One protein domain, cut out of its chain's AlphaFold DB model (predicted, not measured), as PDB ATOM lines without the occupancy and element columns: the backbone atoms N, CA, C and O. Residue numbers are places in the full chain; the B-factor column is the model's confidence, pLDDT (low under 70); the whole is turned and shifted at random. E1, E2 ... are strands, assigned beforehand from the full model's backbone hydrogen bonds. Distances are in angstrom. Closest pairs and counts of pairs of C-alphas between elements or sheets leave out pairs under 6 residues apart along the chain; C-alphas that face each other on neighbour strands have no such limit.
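AT A GLANCE: This is residues 106 to 215 of the 717 residues of the protein "Hypothetical protein" of Symbiodinium sp. KB8 (UniProt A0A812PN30). What shape is it? With little regular structure, it is two loop-rich lobes in a row: the strongly twisted sheet E1-E2-E3-E4 and the smaller sheet E5-E6-E7, meeting at E1 and E5. What builds it? The printed part, 110 residues, is all strand, with 33 residues in seven named strands, E1 to E7 in chain order; both sheets are antiparallel. How compact? Only just compact, close to loose: radius of gyration of the C-alphas 15.5 A, spans 49 by 25 by 24 A.

IN THESE COORDINATES: Where is the larger sheet? E1, residues 109 to 112, begins at C-alpha 109 (-12.809, -51.689, 24.883). E2 is 132 to 136, 13.2 A; E3, 145 to 149, and E4, 157 to 161, are 13.4 A each. And the smaller? E5 is 172 to 176, 13.6 A; E6, 196 to 200, 13.4 A; E7, 211 to 214, ends at C-alpha 214 (-27.761, -47.683, 32.657).

HOW THE PARTS SIT: How do strands pair? Each sheet is a meander, each strand the antiparallel neighbour of the one before; N 111 and O 133, 2.9 A, and N 175 and O 197, 2.9 A, are within hydrogen-bond range. How do the sheets meet? They form a sandwich, two sheets face to face, planes 41 degrees apart; the closest C-alphas of E1 and E5, Ile 110 and Trp 174, are 5.4 A apart.

THE WHOLE: Which links are long? E1 to E2 and E5 to E6; the printed part has no cut. Where is the model's pLDDT under 70? At residues 106 to 107, 120 to 122, 152, 184 to 186 and 215.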
ATOM      1  N   ASN A 106      -4.582 -57.714  23.671       57.19
ATOM      2  CA  ASN A 106      -5.942 -58.269  23.578       57.19
ATOM      3  C   ASN A 106      -7.017 -57.416  24.289       57.19
ATOM      4  O   ASN A 106      -8.192 -57.799  24.312       57.19
ATOM      5  N   LYS A 107      -6.654 -56.261  24.868       69.31
ATOM      6  CA  LYS A 107      -7.549 -55.416  25.675       69.31
ATOM      7  C   LYS A 107      -8.536 -54.608  24.822       69.31
ATOM      8  O   LYS A 107      -8.385 -53.407  24.597       69.31
ATOM      9  N   ARG A 108      -9.588 -55.279  24.357       78.94
ATOM     10  CA  ARG A 108     -10.718 -54.663  23.642       78.94
ATOM     11  C   ARG A 108     -11.524 -53.773  24.587       78.94
ATOM     12  O   ARG A 108     -11.797 -54.166  25.717       78.94
ATOM     13  N   SER A 109     -11.962 -52.611  24.109       81.88
ATOM     14  CA  SER A 109     -12.809 -51.689  24.883       81.88
ATOM     15  C   SER A 109     -14.021 -51.248  24.069       81.88
ATOM     16  O   SER A 109     -13.989 -51.279  22.840       81.88
ATOM     17  N   ILE A 110     -15.106 -50.849  24.731       86.00
ATOM     18  CA  ILE A 110     -16.302 -50.352  24.041       86.00
ATOM     19  C   ILE A 110     -16.238 -48.826  23.946       86.00
ATOM     20  O   ILE A 110     -15.798 -48.131  24.873       86.00
ATOM     21  N   ARG A 111     -16.655 -48.297  22.795       83.94
ATOM     22  CA  ARG A 111     -16.762 -46.863  22.512       83.94
ATOM     23  C   ARG A 111     -18.089 -46.573  21.822       83.94
ATOM     24  O   ARG A 111     -18.583 -47.385  21.043       83.94
ATOM     25  N   ARG A 112     -18.648 -45.401  22.110       84.00
ATOM     26  CA  ARG A 112     -19.833 -44.868  21.438       84.00
ATOM     27  C   ARG A 112     -19.410 -43.997  20.261       84.00
ATOM     28  O   ARG A 112     -18.438 -43.249  20.368       84.00
ATOM     29  N   VAL A 113     -20.135 -44.086  19.156       83.38
ATOM     30  CA  VAL A 113     -19.932 -43.274  17.954       83.38
ATOM     31  C   VAL A 113     -20.673 -41.944  18.106       83.38
ATOM     32  O   VAL A 113     -21.885 -41.910  18.295       83.38
ATOM     33  N   CYS A 114     -19.958 -40.825  18.009       81.88
ATOM     34  CA  CYS A 114     -20.521 -39.474  18.100       81.88
ATOM     35  C   CYS A 114     -20.888 -38.866  16.737       81.88
ATOM     36  O   CYS A 114     -21.599 -37.861  16.689       81.88
ATOM     37  N   ARG A 115     -20.374 -39.410  15.625       77.31
ATOM     38  CA  ARG A 115     -20.538 -38.852  14.270       77.31
ATOM     39  C   ARG A 115     -20.714 -39.967  13.242       77.31
ATOM     40  O   ARG A 115     -19.988 -40.952  13.288       77.31
ATOM     41  N   LYS A 116     -21.642 -39.784  12.298       81.19
ATOM     42  CA  LYS A 116     -21.942 -40.772  11.253       81.19
ATOM     43  C   LYS A 116     -20.730 -40.982  10.347       81.19
ATOM     44  O   LYS A 116     -20.205 -40.014   9.797       81.19
ATOM     45  N   VAL A 117     -20.362 -42.238  10.128       78.94
ATOM     46  CA  VAL A 117     -19.422 -42.664   9.089       78.94
ATOM     47  C   VAL A 117     -20.164 -43.598   8.143       78.94
ATOM     48  O   VAL A 117     -20.645 -44.658   8.536       78.94
ATOM     49  N   THR A 118     -20.262 -43.197   6.879       74.94
ATOM     50  CA  THR A 118     -20.755 -44.060   5.802       74.94
ATOM     51  C   THR A 118     -19.543 -44.700   5.137       74.94
ATOM     52  O   THR A 118     -18.631 -43.978   4.739       74.94
ATOM     53  N   SER A 119     -19.531 -46.030   5.033       72.44
ATOM     54  CA  SER A 119     -18.426 -46.777   4.423       72.44
ATOM     55  C   SER A 119     -18.240 -46.379   2.954       72.44
ATOM     56  O   SER A 119     -19.208 -46.362   2.190       72.44
ATOM     57  N   GLN A 120     -17.008 -46.032   2.584       63.53
ATOM     58  CA  GLN A 120     -16.589 -45.736   1.209       63.53
ATOM     59  C   GLN A 120     -15.820 -46.907   0.576       63.53
ATOM     60  O   GLN A 120     -15.856 -47.067  -0.641       63.53
ATOM     61  N   ASP A 121     -15.199 -47.754   1.402       65.12
ATOM     62  CA  ASP A 121     -14.396 -48.914   1.006       65.12
ATOM     63  C   ASP A 121     -14.734 -50.141   1.859       65.12
ATOM     64  O   ASP A 121     -15.025 -50.029   3.048       65.12
ATOM     65  N   ALA A 122     -14.581 -51.341   1.291       64.06
ATOM     66  CA  ALA A 122     -14.914 -52.617   1.942       64.06
ATOM     67  C   ALA A 122     -14.073 -52.972   3.196       64.06
ATOM     68  O   ALA A 122     -14.275 -54.032   3.784       64.06
ATOM     69  N   GLN A 123     -13.124 -52.118   3.596       73.25
ATOM     70  CA  GLN A 123     -12.358 -52.227   4.846       73.25
ATOM     71  C   GLN A 123     -12.780 -51.190   5.906       73.25
ATOM     72  O   GLN A 123     -12.308 -51.252   7.041       73.25
ATOM     73  N   GLN A 124     -13.655 -50.240   5.564       80.50
ATOM     74  CA  GLN A 124     -14.166 -49.208   6.465       80.50
ATOM     75  C   GLN A 124     -15.521 -49.633   7.035       80.50
ATOM     76  O   GLN A 124     -16.451 -49.933   6.282       80.50
ATOM     77  N   LEU A 125     -15.662 -49.602   8.361       81.31
ATOM     78  CA  LEU A 125     -16.937 -49.894   9.014       81.31
ATOM     79  C   LEU A 125     -17.887 -48.693   8.858       81.31
ATOM     80  O   LEU A 125     -17.505 -47.550   9.097       81.31
ATOM     81  N   SER A 126     -19.138 -48.937   8.461       80.06
ATOM     82  CA  SER A 126     -20.196 -47.923   8.535       80.06
ATOM     83  C   SER A 126     -20.832 -47.932   9.924       80.06
ATOM     84  O   SER A 126     -21.278 -48.998  10.363       80.06
ATOM     85  N   ALA A 127     -20.920 -46.765  10.563       77.94
ATOM     86  CA  ALA A 127     -21.520 -46.610  11.886       77.94
ATOM     87  C   ALA A 127     -22.308 -45.293  12.030       77.94
ATOM     88  O   ALA A 127     -21.931 -44.259  11.465       77.94
ATOM     89  N   ASP A 128     -23.398 -45.325  12.794       78.75
ATOM     90  CA  ASP A 128     -24.293 -44.185  13.036       78.75
ATOM     91  C   ASP A 128     -24.096 -43.527  14.421       78.75
ATOM     92  O   ASP A 128     -23.593 -44.156  15.353       78.75
ATOM     93  N   PRO A 129     -24.480 -42.245  14.607       75.56
ATOM     94  CA  PRO A 129     -24.365 -41.568  15.896       75.56
ATOM     95  C   PRO A 129     -25.218 -42.258  16.970       75.56
ATOM     96  O   PRO A 129     -26.423 -42.430  16.798       75.56
ATOM     97  N   GLY A 130     -24.594 -42.609  18.094       70.06
ATOM     98  CA  GLY A 130     -25.195 -43.384  19.180       70.06
ATOM     99  C   GLY A 130     -24.962 -44.895  19.086       70.06
ATOM    100  O   GLY A 130     -25.269 -45.601  20.043       70.06
ATOM    101  N   GLU A 131     -24.395 -45.401  17.987       80.50
ATOM    102  CA  GLU A 131     -24.000 -46.807  17.868       80.50
ATOM    103  C   GLU A 131     -22.791 -47.117  18.768       80.50
ATOM    104  O   GLU A 131     -21.906 -46.278  18.965       80.50
ATOM    105  N   PHE A 132     -22.747 -48.326  19.330       84.06
ATOM    106  CA  PHE A 132     -21.633 -48.800  20.148       84.06
ATOM    107  C   PHE A 132     -20.785 -49.795  19.362       84.06
ATOM    108  O   PHE A 132     -21.302 -50.772  18.830       84.06
ATOM    109  N   VAL A 133     -19.474 -49.574  19.354       84.69
ATOM    110  CA  VAL A 133     -18.488 -50.436  18.696       84.69
ATOM    111  C   VAL A 133     -17.465 -50.944  19.706       84.69
ATOM    112  O   VAL A 133     -17.083 -50.237  20.645       84.69
ATOM    113  N   ARG A 134     -17.006 -52.182  19.523       85.69
ATOM    114  CA  ARG A 134     -15.882 -52.747  20.266       85.69
ATOM    115  C   ARG A 134     -14.606 -52.430  19.494       85.69
ATOM    116  O   ARG A 134     -14.380 -52.958  18.410       85.69
ATOM    117  N   VAL A 135     -13.776 -51.554  20.046       86.94
ATOM    118  CA  VAL A 135     -12.519 -51.124  19.427       86.94
ATOM    119  C   VAL A 135     -11.331 -51.885  20.002       86.94
ATOM    120  O   VAL A 135     -11.361 -52.346  21.148       86.94
ATOM    121  N   TRP A 136     -10.268 -51.967  19.208       87.38
ATOM    122  CA  TRP A 136      -9.004 -52.604  19.563       87.38
ATOM    123  C   TRP A 136      -7.895 -51.533  19.673       87.38
ATOM    124  O   TRP A 136      -7.264 -51.222  18.663       87.38
ATOM    125  N   PRO A 137      -7.634 -50.950  20.864       81.06
ATOM    126  CA  PRO A 137      -6.745 -49.788  21.018       81.06
ATOM    127  C   PRO A 137      -5.303 -50.023  20.557       81.06
ATOM    128  O   PRO A 137      -4.668 -49.109  20.051       81.06
ATOM    129  N   PHE A 138      -4.801 -51.257  20.666       79.56
ATOM    130  CA  PHE A 138      -3.465 -51.636  20.187       79.56
ATOM    131  C   PHE A 138      -3.283 -51.444  18.666       79.56
ATOM    132  O   PHE A 138      -2.160 -51.324  18.188       79.56
ATOM    133  N   TYR A 139      -4.378 -51.413  17.902       80.31
ATOM    134  CA  TYR A 139      -4.372 -51.217  16.452       80.31
ATOM    135  C   TYR A 139      -4.705 -49.770  16.055       80.31
ATOM    136  O   TYR A 139      -5.038 -49.524  14.898       80.31
ATOM    137  N   GLU A 140      -4.647 -48.808  16.981       82.56
ATOM    138  CA  GLU A 140      -4.726 -47.394  16.619       82.56
ATOM    139  C   GLU A 140      -3.463 -46.957  15.857       82.56
ATOM    140  O   GLU A 140      -2.330 -47.181  16.279       82.56
ATOM    141  N   THR A 141      -3.672 -46.352  14.692       81.94
ATOM    142  CA  THR A 141      -2.618 -45.880  13.787       81.94
ATOM    143  C   THR A 141      -2.267 -44.421  14.059       81.94
ATOM    144  O   THR A 141      -3.120 -43.627  14.451       81.94
ATOM    145  N   GLU A 142      -1.034 -44.019  13.734       75.44
ATOM    146  CA  GLU A 142      -0.566 -42.622  13.831       75.44
ATOM    147  C   GLU A 142      -1.413 -41.626  13.007       75.44
ATOM    148  O   GLU A 142      -1.405 -40.426  13.267       75.44
ATOM    149  N   LEU A 143      -2.183 -42.125  12.030       76.06
ATOM    150  CA  LEU A 143      -3.124 -41.355  11.212       76.06
ATOM    151  C   LEU A 143      -4.516 -41.193  11.859       76.06
ATOM    152  O   LEU A 143      -5.427 -40.668  11.218       76.06
ATOM    153  N   GLY A 144      -4.706 -41.647  13.102       81.06
ATOM    154  CA  GLY A 144      -5.961 -41.516  13.846       81.06
ATOM    155  C   GLY A 144      -7.073 -42.455  13.375       81.06
ATOM    156  O   GLY A 144      -8.246 -42.084  13.446       81.06
ATOM    157  N   TRP A 145      -6.723 -43.646  12.878       84.94
ATOM    158  CA  TRP A 145      -7.667 -44.729  12.573       84.94
ATOM    159  C   TRP A 145      -7.467 -45.911  13.515       84.94
ATOM    160  O   TRP A 145      -6.333 -46.329  13.740       84.94
ATOM    161  N   ILE A 146      -8.569 -46.490  13.988       87.75
ATOM    162  CA  ILE A 146      -8.626 -47.627  14.909       87.75
ATOM    163  C   ILE A 146      -9.503 -48.743  14.324       87.75
ATOM    164  O   ILE A 146     -10.511 -48.481  13.659       87.75
ATOM    165  N   TYR A 147      -9.121 -49.999  14.560       86.06
ATOM    166  CA  TYR A 147      -9.904 -51.162  14.141       86.06
ATOM    167  C   TYR A 147     -11.059 -51.437  15.117       86.06
ATOM    168  O   TYR A 147     -10.878 -51.417  16.341       86.06
ATOM    169  N   ALA A 148     -12.248 -51.700  14.574       85.56
ATOM    170  CA  ALA A 148     -13.488 -51.853  15.325       85.56
ATOM    171  C   ALA A 148     -14.354 -53.011  14.796       85.56
ATOM    172  O   ALA A 148     -14.403 -53.272  13.596       85.56
ATOM    173  N   GLU A 149     -15.073 -53.669  15.703       86.75
ATOM    174  CA  GLU A 149     -16.086 -54.691  15.421       86.75
ATOM    175  C   GLU A 149     -17.409 -54.345  16.125       86.75
ATOM    176  O   GLU A 149     -17.419 -53.697  17.178       86.75
ATOM    177  N   ASP A 150     -18.542 -54.771  15.568       79.06
ATOM    178  CA  ASP A 150     -19.826 -54.747  16.274       79.06
ATOM    179  C   ASP A 150     -19.738 -55.655  17.528       79.06
ATOM    180  O   ASP A 150     -19.214 -56.773  17.453       79.06
ATOM    181  N   PRO A 151     -20.212 -55.212  18.712       75.19
ATOM    182  CA  PRO A 151     -20.143 -56.016  19.931       75.19
ATOM    183  C   PRO A 151     -20.902 -57.353  19.851       75.19
ATOM    184  O   PRO A 151     -20.562 -58.286  20.583       75.19
ATOM    185  N   THR A 152     -21.909 -57.445  18.986       69.94
ATOM    186  CA  THR A 152     -22.813 -58.589  18.815       69.94
ATOM    187  C   THR A 152     -22.517 -59.407  17.553       69.94
ATOM    188  O   THR A 152     -22.644 -60.630  17.592       69.94
ATOM    189  N   ASP A 153     -22.060 -58.769  16.469       73.12
ATOM    190  CA  ASP A 153     -21.766 -59.414  15.182       73.12
ATOM    191  C   ASP A 153     -20.324 -59.158  14.709       73.12
ATOM    192  O   ASP A 153     -20.029 -58.209  13.984       73.12
ATOM    193  N   ALA A 154     -19.413 -60.077  15.035       71.06
ATOM    194  CA  ALA A 154     -18.013 -59.999  14.612       71.06
ATOM    195  C   ALA A 154     -17.787 -60.065  13.080       71.06
ATOM    196  O   ALA A 154     -16.647 -59.921  12.638       71.06
ATOM    197  N   SER A 155     -18.827 -60.274  12.255       71.75
ATOM    198  CA  SER A 155     -18.733 -60.116  10.795       71.75
ATOM    199  C   SER A 155     -18.839 -58.650  10.339       71.75
ATOM    200  O   SER A 155     -18.295 -58.298   9.289       71.75
ATOM    201  N   ARG A 156     -19.442 -57.768  11.151       78.06
ATOM    202  CA  ARG A 156     -19.395 -56.306  10.986       78.06
ATOM    203  C   ARG A 156     -18.117 -55.747  11.618       78.06
ATOM    204  O   ARG A 156     -18.147 -55.222  12.731       78.06
ATOM    205  N   ALA A 157     -16.994 -55.834  10.911       81.88
ATOM    206  CA  ALA A 157     -15.723 -55.279  11.377       81.88
ATOM    207  C   ALA A 157     -14.984 -54.477  10.295       81.88
ATOM    208  O   ALA A 157     -15.139 -54.729   9.101       81.88
ATOM    209  N   GLY A 158     -14.190 -53.492  10.719       85.50
ATOM    210  CA  GLY A 158     -13.444 -52.601   9.834       85.50
ATOM    211  C   GLY A 158     -12.836 -51.401  10.561       85.50
ATOM    212  O   GLY A 158     -12.887 -51.287  11.784       85.50
ATOM    213  N   TRP A 159     -12.248 -50.491   9.793       86.38
ATOM    214  CA  TRP A 159     -11.568 -49.303  10.307       86.38
ATOM    215  C   TRP A 159     -12.524 -48.122  10.514       86.38
ATOM    216  O   TRP A 159     -13.394 -47.863   9.680       86.38
ATOM    217  N   LEU A 160     -12.318 -47.377  11.606       86.50
ATOM    218  CA  LEU A 160     -13.001 -46.122  11.939       86.50
ATOM    219  C   LEU A 160     -11.976 -45.039  12.326       86.50
ATOM    220  O   LEU A 160     -10.984 -45.365  12.976       86.50
ATOM    221  N   PRO A 161     -12.200 -43.750  12.013       85.25
ATOM    222  CA  PRO A 161     -11.383 -42.667  12.563       85.25
ATOM    223  C   PRO A 161     -11.640 -42.486  14.067       85.25
ATOM    224  O   PRO A 161     -12.789 -42.314  14.469       85.25
ATOM    225  N   THR A 162     -10.613 -42.423  14.913       82.38
ATOM    226  CA  THR A 162     -10.781 -42.239  16.371       82.38
ATOM    227  C   THR A 162     -11.541 -40.948  16.705       82.38
ATOM    228  O   THR A 162     -12.330 -40.906  17.646       82.38
ATOM    229  N   ALA A 163     -11.409 -39.912  15.870       80.94
ATOM    230  CA  ALA A 163     -12.098 -38.623  16.003       80.94
ATOM    231  C   ALA A 163     -13.637 -38.658  15.806       80.94
ATOM    232  O   ALA A 163     -14.286 -37.608  15.890       80.94
ATOM    233  N   ILE A 164     -14.234 -39.826  15.529       82.44
ATOM    234  CA  ILE A 164     -15.697 -40.032  15.562       82.44
ATOM    235  C   ILE A 164     -16.182 -40.764  16.821       82.44
ATOM    236  O   ILE A 164     -17.391 -40.935  16.975       82.44
ATOM    237  N   LEU A 165     -15.279 -41.182  17.711       83.06
ATOM    238  CA  LEU A 165     -15.592 -41.894  18.951       83.06
ATOM    239  C   LEU A 165     -15.674 -40.940  20.150       83.06
ATOM    240  O   LEU A 165     -15.036 -39.889  20.185       83.06
ATOM    241  N   GLU A 166     -16.451 -41.328  21.157       82.31
ATOM    242  CA  GLU A 166     -16.596 -40.565  22.396       82.31
ATOM    243  C   GLU A 166     -15.346 -40.645  23.289       82.31
ATOM    244  O   GLU A 166     -14.894 -41.730  23.669       82.31
ATOM    245  N   SER A 167     -14.839 -39.482  23.703       74.19
ATOM    246  CA  SER A 167     -13.838 -39.358  24.763       74.19
ATOM    247  C   SER A 167     -14.477 -39.621  26.131       74.19
ATOM    248  O   SER A 167     -15.172 -38.757  26.672       74.19
ATOM    249  N   ILE A 168     -14.251 -40.806  26.697       74.56
ATOM    250  CA  ILE A 168     -14.759 -41.165  28.026       74.56
ATOM    251  C   ILE A 168     -13.943 -40.504  29.150       74.56
ATOM    252  O   ILE A 168     -12.723 -40.372  29.067       74.56
ATOM    253  N   GLU A 169     -14.630 -40.087  30.212       75.94
ATOM    254  CA  GLU A 169     -14.027 -39.478  31.401       75.94
ATOM    255  C   GLU A 169     -13.109 -40.465  32.139       75.94
ATOM    256  O   GLU A 169     -13.428 -41.649  32.274       75.94
ATOM    257  N   ALA A 170     -11.995 -39.966  32.682       70.19
ATOM    258  CA  ALA A 170     -11.046 -40.785  33.433       70.19
ATOM    259  C   ALA A 170     -11.735 -41.550  34.583       70.19
ATOM    260  O   ALA A 170     -12.503 -40.981  35.360       70.19
ATOM    261  N   GLY A 171     -11.456 -42.852  34.681       73.69
ATOM    262  CA  GLY A 171     -12.066 -43.744  35.672       73.69
ATOM    263  C   GLY A 171     -13.426 -44.336  35.279       73.69
ATOM    264  O   GLY A 171     -13.955 -45.133  36.052       73.69
ATOM    265  N   HIS A 172     -13.980 -44.016  34.104       80.69
ATOM    266  CA  HIS A 172     -15.189 -44.661  33.582       80.69
ATOM    267  C   HIS A 172     -14.894 -45.588  32.396       80.69
ATOM    268  O   HIS A 172     -13.994 -45.331  31.601       80.69
ATOM    269  N   GLU A 173     -15.692 -46.647  32.252       84.00
ATOM    270  CA  GLU A 173     -15.613 -47.587  31.129       84.00
ATOM    271  C   GLU A 173     -17.013 -48.023  30.663       84.00
ATOM    272  O   GLU A 173     -17.943 -48.121  31.464       84.00
ATOM    273  N   TRP A 174     -17.163 -48.274  29.359       85.19
ATOM    274  CA  TRP A 174     -18.351 -48.903  28.778       85.19
ATOM    275  C   TRP A 174     -18.172 -50.427  28.769       85.19
ATOM    276  O   TRP A 174     -17.200 -50.927  28.202       85.19
ATOM    277  N   VAL A 175     -19.116 -51.166  29.355       84.12
ATOM    278  CA  VAL A 175     -19.089 -52.639  29.421       84.12
ATOM    279  C   VAL A 175     -20.365 -53.255  28.855       84.12
ATOM    280  O   VAL A 175     -21.447 -52.693  29.002       84.12
ATOM    281  N   TYR A 176     -20.228 -54.422  28.222       80.81
ATOM    282  CA  TYR A 176     -21.324 -55.207  27.644       80.81
ATOM    283  C   TYR A 176     -21.681 -56.380  28.559       80.81
ATOM    284  O   TYR A 176     -20.804 -57.130  28.999       80.81
ATOM    285  N   VAL A 177     -22.970 -56.555  28.833       80.56
ATOM    286  CA  VAL A 177     -23.490 -57.575  29.743       80.56
ATOM    287  C   VAL A 177     -23.561 -58.924  29.025       80.56
ATOM    288  O   VAL A 177     -24.499 -59.212  28.287       80.56
ATOM    289  N   GLN A 178     -22.565 -59.777  29.278       76.94
ATOM    290  CA  GLN A 178     -22.482 -61.138  28.722       76.94
ATOM    291  C   GLN A 178     -23.492 -62.133  29.318       76.94
ATOM    292  O   GLN A 178     -23.573 -63.261  28.843       76.94
ATOM    293  N   LYS A 179     -24.198 -61.773  30.399       75.69
ATOM    294  CA  LYS A 179     -25.160 -62.650  31.075       75.69
ATOM    295  C   LYS A 179     -26.146 -61.851  31.921       75.69
ATOM    296  O   LYS A 179     -25.725 -61.038  32.744       75.69
ATOM    297  N   ALA A 180     -27.437 -62.134  31.778       79.62
ATOM    298  CA  ALA A 180     -28.481 -61.493  32.578       79.62
ATOM    299  C   ALA A 180     -28.371 -61.827  34.084       79.62
ATOM    300  O   ALA A 180     -28.099 -62.967  34.474       79.62
ATOM    301  N   MET A 181     -28.654 -60.839  34.939       77.56
ATOM    302  CA  MET A 181     -28.792 -60.991  36.389       77.56
ATOM    303  C   MET A 181     -29.854 -60.013  36.931       77.56
ATOM    304  O   MET A 181     -29.642 -58.799  36.884       77.56
ATOM    305  N   PRO A 182     -30.988 -60.497  37.473       78.62
ATOM    306  CA  PRO A 182     -32.029 -59.628  38.014       78.62
ATOM    307  C   PRO A 182     -31.574 -58.931  39.303       78.62
ATOM    308  O   PRO A 182     -30.757 -59.453  40.061       78.62
ATOM    309  N   ALA A 183     -32.155 -57.763  39.578       81.06
ATOM    310  CA  ALA A 183     -31.912 -57.036  40.818       81.06
ATOM    311  C   ALA A 183     -32.547 -57.777  42.007       81.06
ATOM    312  O   ALA A 183     -33.765 -57.958  42.052       81.06
ATOM    313  N   LEU A 184     -31.735 -58.177  42.986       67.25
ATOM    314  CA  LEU A 184     -32.205 -58.809  44.222       67.25
ATOM    315  C   LEU A 184     -32.557 -57.774  45.299       67.25
ATOM    316  O   LEU A 184     -33.386 -58.045  46.169       67.25
ATOM    317  N   HIS A 185     -31.905 -56.608  45.284       65.25
ATOM    318  CA  HIS A 185     -32.002 -55.564  46.312       65.25
ATOM    319  C   HIS A 185     -32.138 -54.174  45.671       65.25
ATOM    320  O   HIS A 185     -31.643 -53.949  44.571       65.25
ATOM    321  N   ALA A 186     -32.749 -53.214  46.376       66.44
ATOM    322  CA  ALA A 186     -33.040 -51.873  45.843       66.44
ATOM    323  C   ALA A 186     -31.799 -51.057  45.417       66.44
ATOM    324  O   ALA A 186     -31.917 -50.163  44.583       66.44
ATOM    325  N   ASN A 187     -30.620 -51.380  45.959       72.38
ATOM    326  CA  ASN A 187     -29.350 -50.722  45.631       72.38
ATOM    327  C   ASN A 187     -28.577 -51.438  44.502       72.38
ATOM    328  O   ASN A 187     -27.485 -51.007  44.143       72.38
ATOM    329  N   GLN A 188     -29.111 -52.539  43.961       79.56
ATOM    330  CA  GLN A 188     -28.518 -53.283  42.853       79.56
ATOM    331  C   GLN A 188     -29.201 -52.880  41.543       79.56
ATOM    332  O   GLN A 188     -30.426 -52.880  41.444       79.56
ATOM    333  N   VAL A 189     -28.415 -52.597  40.505       77.88
ATOM    334  CA  VAL A 189     -28.937 -52.488  39.137       77.88
ATOM    335  C   VAL A 189     -29.086 -53.901  38.572       77.88
ATOM    336  O   VAL A 189     -28.106 -54.634  38.480       77.88
ATOM    337  N   GLY A 190     -30.312 -54.292  38.217       80.50
ATOM    338  CA  GLY A 190     -30.564 -55.523  37.463       80.50
ATOM    339  C   GLY A 190     -30.169 -55.345  35.999       80.50
ATOM    340  O   GLY A 190     -30.442 -54.289  35.425       80.50
ATOM    341  N   VAL A 191     -29.531 -56.353  35.411       81.75
ATOM    342  CA  VAL A 191     -28.925 -56.295  34.074       81.75
ATOM    343  C   VAL A 191     -29.448 -57.415  33.174       81.75
ATOM    344  O   VAL A 191     -29.649 -58.541  33.633       81.75
ATOM    345  N   GLU A 192     -29.667 -57.116  31.900       79.19
ATOM    346  CA  GLU A 192     -30.113 -58.066  30.875       79.19
ATOM    347  C   GLU A 192     -28.978 -58.363  29.883       79.19
ATOM    348  O   GLU A 192     -28.084 -57.546  29.663       79.19
ATOM    349  N   GLU A 193     -28.972 -59.570  29.318       77.75
ATOM    350  CA  GLU A 193     -27.933 -60.006  28.382       77.75
ATOM    351  C   GLU A 193     -28.019 -59.193  27.084       77.75
ATOM    352  O   GLU A 193     -29.086 -59.097  26.482       77.75
ATOM    353  N   GLY A 194     -26.906 -58.575  26.679       70.69
ATOM    354  CA  GLY A 194     -26.868 -57.622  25.567       70.69
ATOM    355  C   GLY A 194     -26.924 -56.141  25.959       70.69
ATOM    356  O   GLY A 194     -26.685 -55.289  25.104       70.69
ATOM    357  N   GLU A 195     -27.183 -55.792  27.225       78.50
ATOM    358  CA  GLU A 195     -27.127 -54.390  27.663       78.50
ATOM    359  C   GLU A 195     -25.697 -53.824  27.667       78.50
ATOM    360  O   GLU A 195     -24.721 -54.536  27.913       78.50
ATOM    361  N   ILE A 196     -25.580 -52.508  27.459       81.69
ATOM    362  CA  ILE A 196     -24.331 -51.750  27.603       81.69
ATOM    363  C   ILE A 196     -24.479 -50.749  28.757       81.69
ATOM    364  O   ILE A 196     -25.487 -50.052  28.872       81.69
ATOM    365  N   LEU A 197     -23.474 -50.697  29.632       84.44
ATOM    366  CA  LEU A 197     -23.485 -49.941  30.888       84.44
ATOM    367  C   LEU A 197     -22.242 -49.055  30.995       84.44
ATOM    368  O   LEU A 197     -21.145 -49.502  30.656       84.44
ATOM    369  N   LYS A 198     -22.383 -47.839  31.539       85.81
ATOM    370  CA  LYS A 198     -21.236 -47.018  31.961       85.81
ATOM    371  C   LYS A 198     -20.915 -47.358  33.414       85.81
ATOM    372  O   LYS A 198     -21.719 -47.072  34.300       85.81
ATOM    373  N   ILE A 199     -19.761 -47.965  33.674       86.81
ATOM    374  CA  ILE A 199     -19.288 -48.250  35.035       86.81
ATOM    375  C   ILE A 199     -18.248 -47.223  35.481       86.81
ATOM    376  O   ILE A 199     -17.455 -46.740  34.676       86.81
ATOM    377  N   ASN A 200     -18.244 -46.893  36.774       86.50
ATOM    378  CA  ASN A 200     -17.225 -46.050  37.400       86.50
ATOM    379  C   ASN A 200     -16.221 -46.937  38.150       86.50
ATOM    380  O   ASN A 200     -16.475 -47.353  39.280       86.50
ATOM    381  N   LEU A 201     -15.070 -47.215  37.545       82.12
ATOM    382  CA  LEU A 201     -14.033 -48.091  38.099       82.12
ATOM    383  C   LEU A 201     -13.445 -47.568  39.422       82.12
ATOM    384  O   LEU A 201     -13.037 -48.369  40.261       82.12
ATOM    385  N   ALA A 202     -13.450 -46.249  39.648       82.81
ATOM    386  CA  ALA A 202     -12.993 -45.641  40.900       82.81
ATOM    387  C   ALA A 202     -13.969 -45.853  42.077       82.81
ATOM    388  O   ALA A 202     -13.588 -45.666  43.229       82.81
ATOM    389  N   SER A 203     -15.207 -46.284  41.811       83.69
ATOM    390  CA  SER A 203     -16.204 -46.631  42.840       83.69
ATOM    391  C   SER A 203     -16.128 -48.086  43.333       83.69
ATOM    392  O   SER A 203     -16.998 -48.522  44.087       83.69
ATOM    393  N   ARG A 204     -15.129 -48.862  42.885       84.81
ATOM    394  CA  ARG A 204     -15.053 -50.304  43.146       84.81
ATOM    395  C   ARG A 204     -14.808 -50.619  44.628       84.81
ATOM    396  O   ARG A 204     -13.793 -50.213  45.189       84.81
ATOM    397  N   THR A 205     -15.702 -51.392  45.243       83.81
ATOM    398  CA  THR A 205     -15.586 -51.816  46.650       83.81
ATOM    399  C   THR A 205     -14.662 -53.039  46.807       83.81
ATOM    400  O   THR A 205     -14.423 -53.751  45.824       83.81
ATOM    401  N   PRO A 206     -14.151 -53.337  48.023       78.69
ATOM    402  CA  PRO A 206     -13.308 -54.513  48.272       78.69
ATOM    403  C   PRO A 206     -13.977 -55.849  47.913       78.69
ATOM    404  O   PRO A 206     -13.305 -56.789  47.500       78.69
ATOM    405  N   GLU A 207     -15.303 -55.922  48.025       78.69
ATOM    406  CA  GLU A 207     -16.125 -57.095  47.697       78.69
ATOM    407  C   GLU A 207     -16.424 -57.207  46.189       78.69
ATOM    408  O   GLU A 207     -17.062 -58.162  45.750       78.69
ATOM    409  N   GLY A 208     -15.961 -56.245  45.383       80.62
ATOM    410  CA  GLY A 208     -16.061 -56.257  43.924       80.62
ATOM    411  C   GLY A 208     -17.268 -55.530  43.328       80.62
ATOM    412  O   GLY A 208     -17.404 -55.538  42.106       80.62
ATOM    413  N   TRP A 209     -18.113 -54.876  44.134       83.69
ATOM    414  CA  TRP A 209     -19.205 -54.046  43.614       83.69
ATOM    415  C   TRP A 209     -18.658 -52.809  42.901       83.69
ATOM    416  O   TRP A 209     -17.620 -52.279  43.285       83.69
ATOM    417  N   VAL A 210     -19.367 -52.329  41.880       86.62
ATOM    418  CA  VAL A 210     -19.029 -51.112  41.130       86.62
ATOM    419  C   VAL A 210     -20.308 -50.339  40.819       86.62
ATOM    420  O   VAL A 210     -21.349 -50.943  40.554       86.62
ATOM    421  N   TYR A 211     -20.255 -49.007  40.851       84.12
ATOM    422  CA  TYR A 211     -21.380 -48.180  40.429       84.12
ATOM    423  C   TYR A 211     -21.560 -48.281  38.911       84.12
ATOM    424  O   TYR A 211     -20.640 -47.976  38.145       84.12
ATOM    425  N   ALA A 212     -22.750 -48.705  38.487       83.06
ATOM    426  CA  ALA A 212     -23.125 -48.890  37.091       83.06
ATOM    427  C   ALA A 212     -24.321 -48.001  36.741       83.06
ATOM    428  O   ALA A 212     -25.387 -48.100  37.349       83.06
ATOM    429  N   GLN A 213     -24.156 -47.156  35.730       82.62
ATOM    430  CA  GLN A 213     -25.219 -46.344  35.159       82.62
ATOM    431  C   GLN A 213     -25.752 -47.034  33.898       82.62
ATOM    432  O   GLN A 213     -25.021 -47.206  32.918       82.62
ATOM    433  N   LYS A 214     -27.043 -47.394  33.904       77.81
ATOM    434  CA  LYS A 214     -27.761 -47.683  32.657       77.81
ATOM    435  C   LYS A 214     -27.872 -46.389  31.867       77.81
ATOM    436  O   LYS A 214     -28.466 -45.423  32.351       77.81
ATOM    437  N   GLU A 215     -27.323 -46.368  30.660       62.34
ATOM    438  CA  GLU A 215     -27.678 -45.317  29.720       62.34
ATOM    439  C   GLU A 215     -29.106 -45.564  29.221       62.34
ATOM    440  O   GLU A 215     -29.487 -46.692  28.908       62.34
TER     441      GLU A 215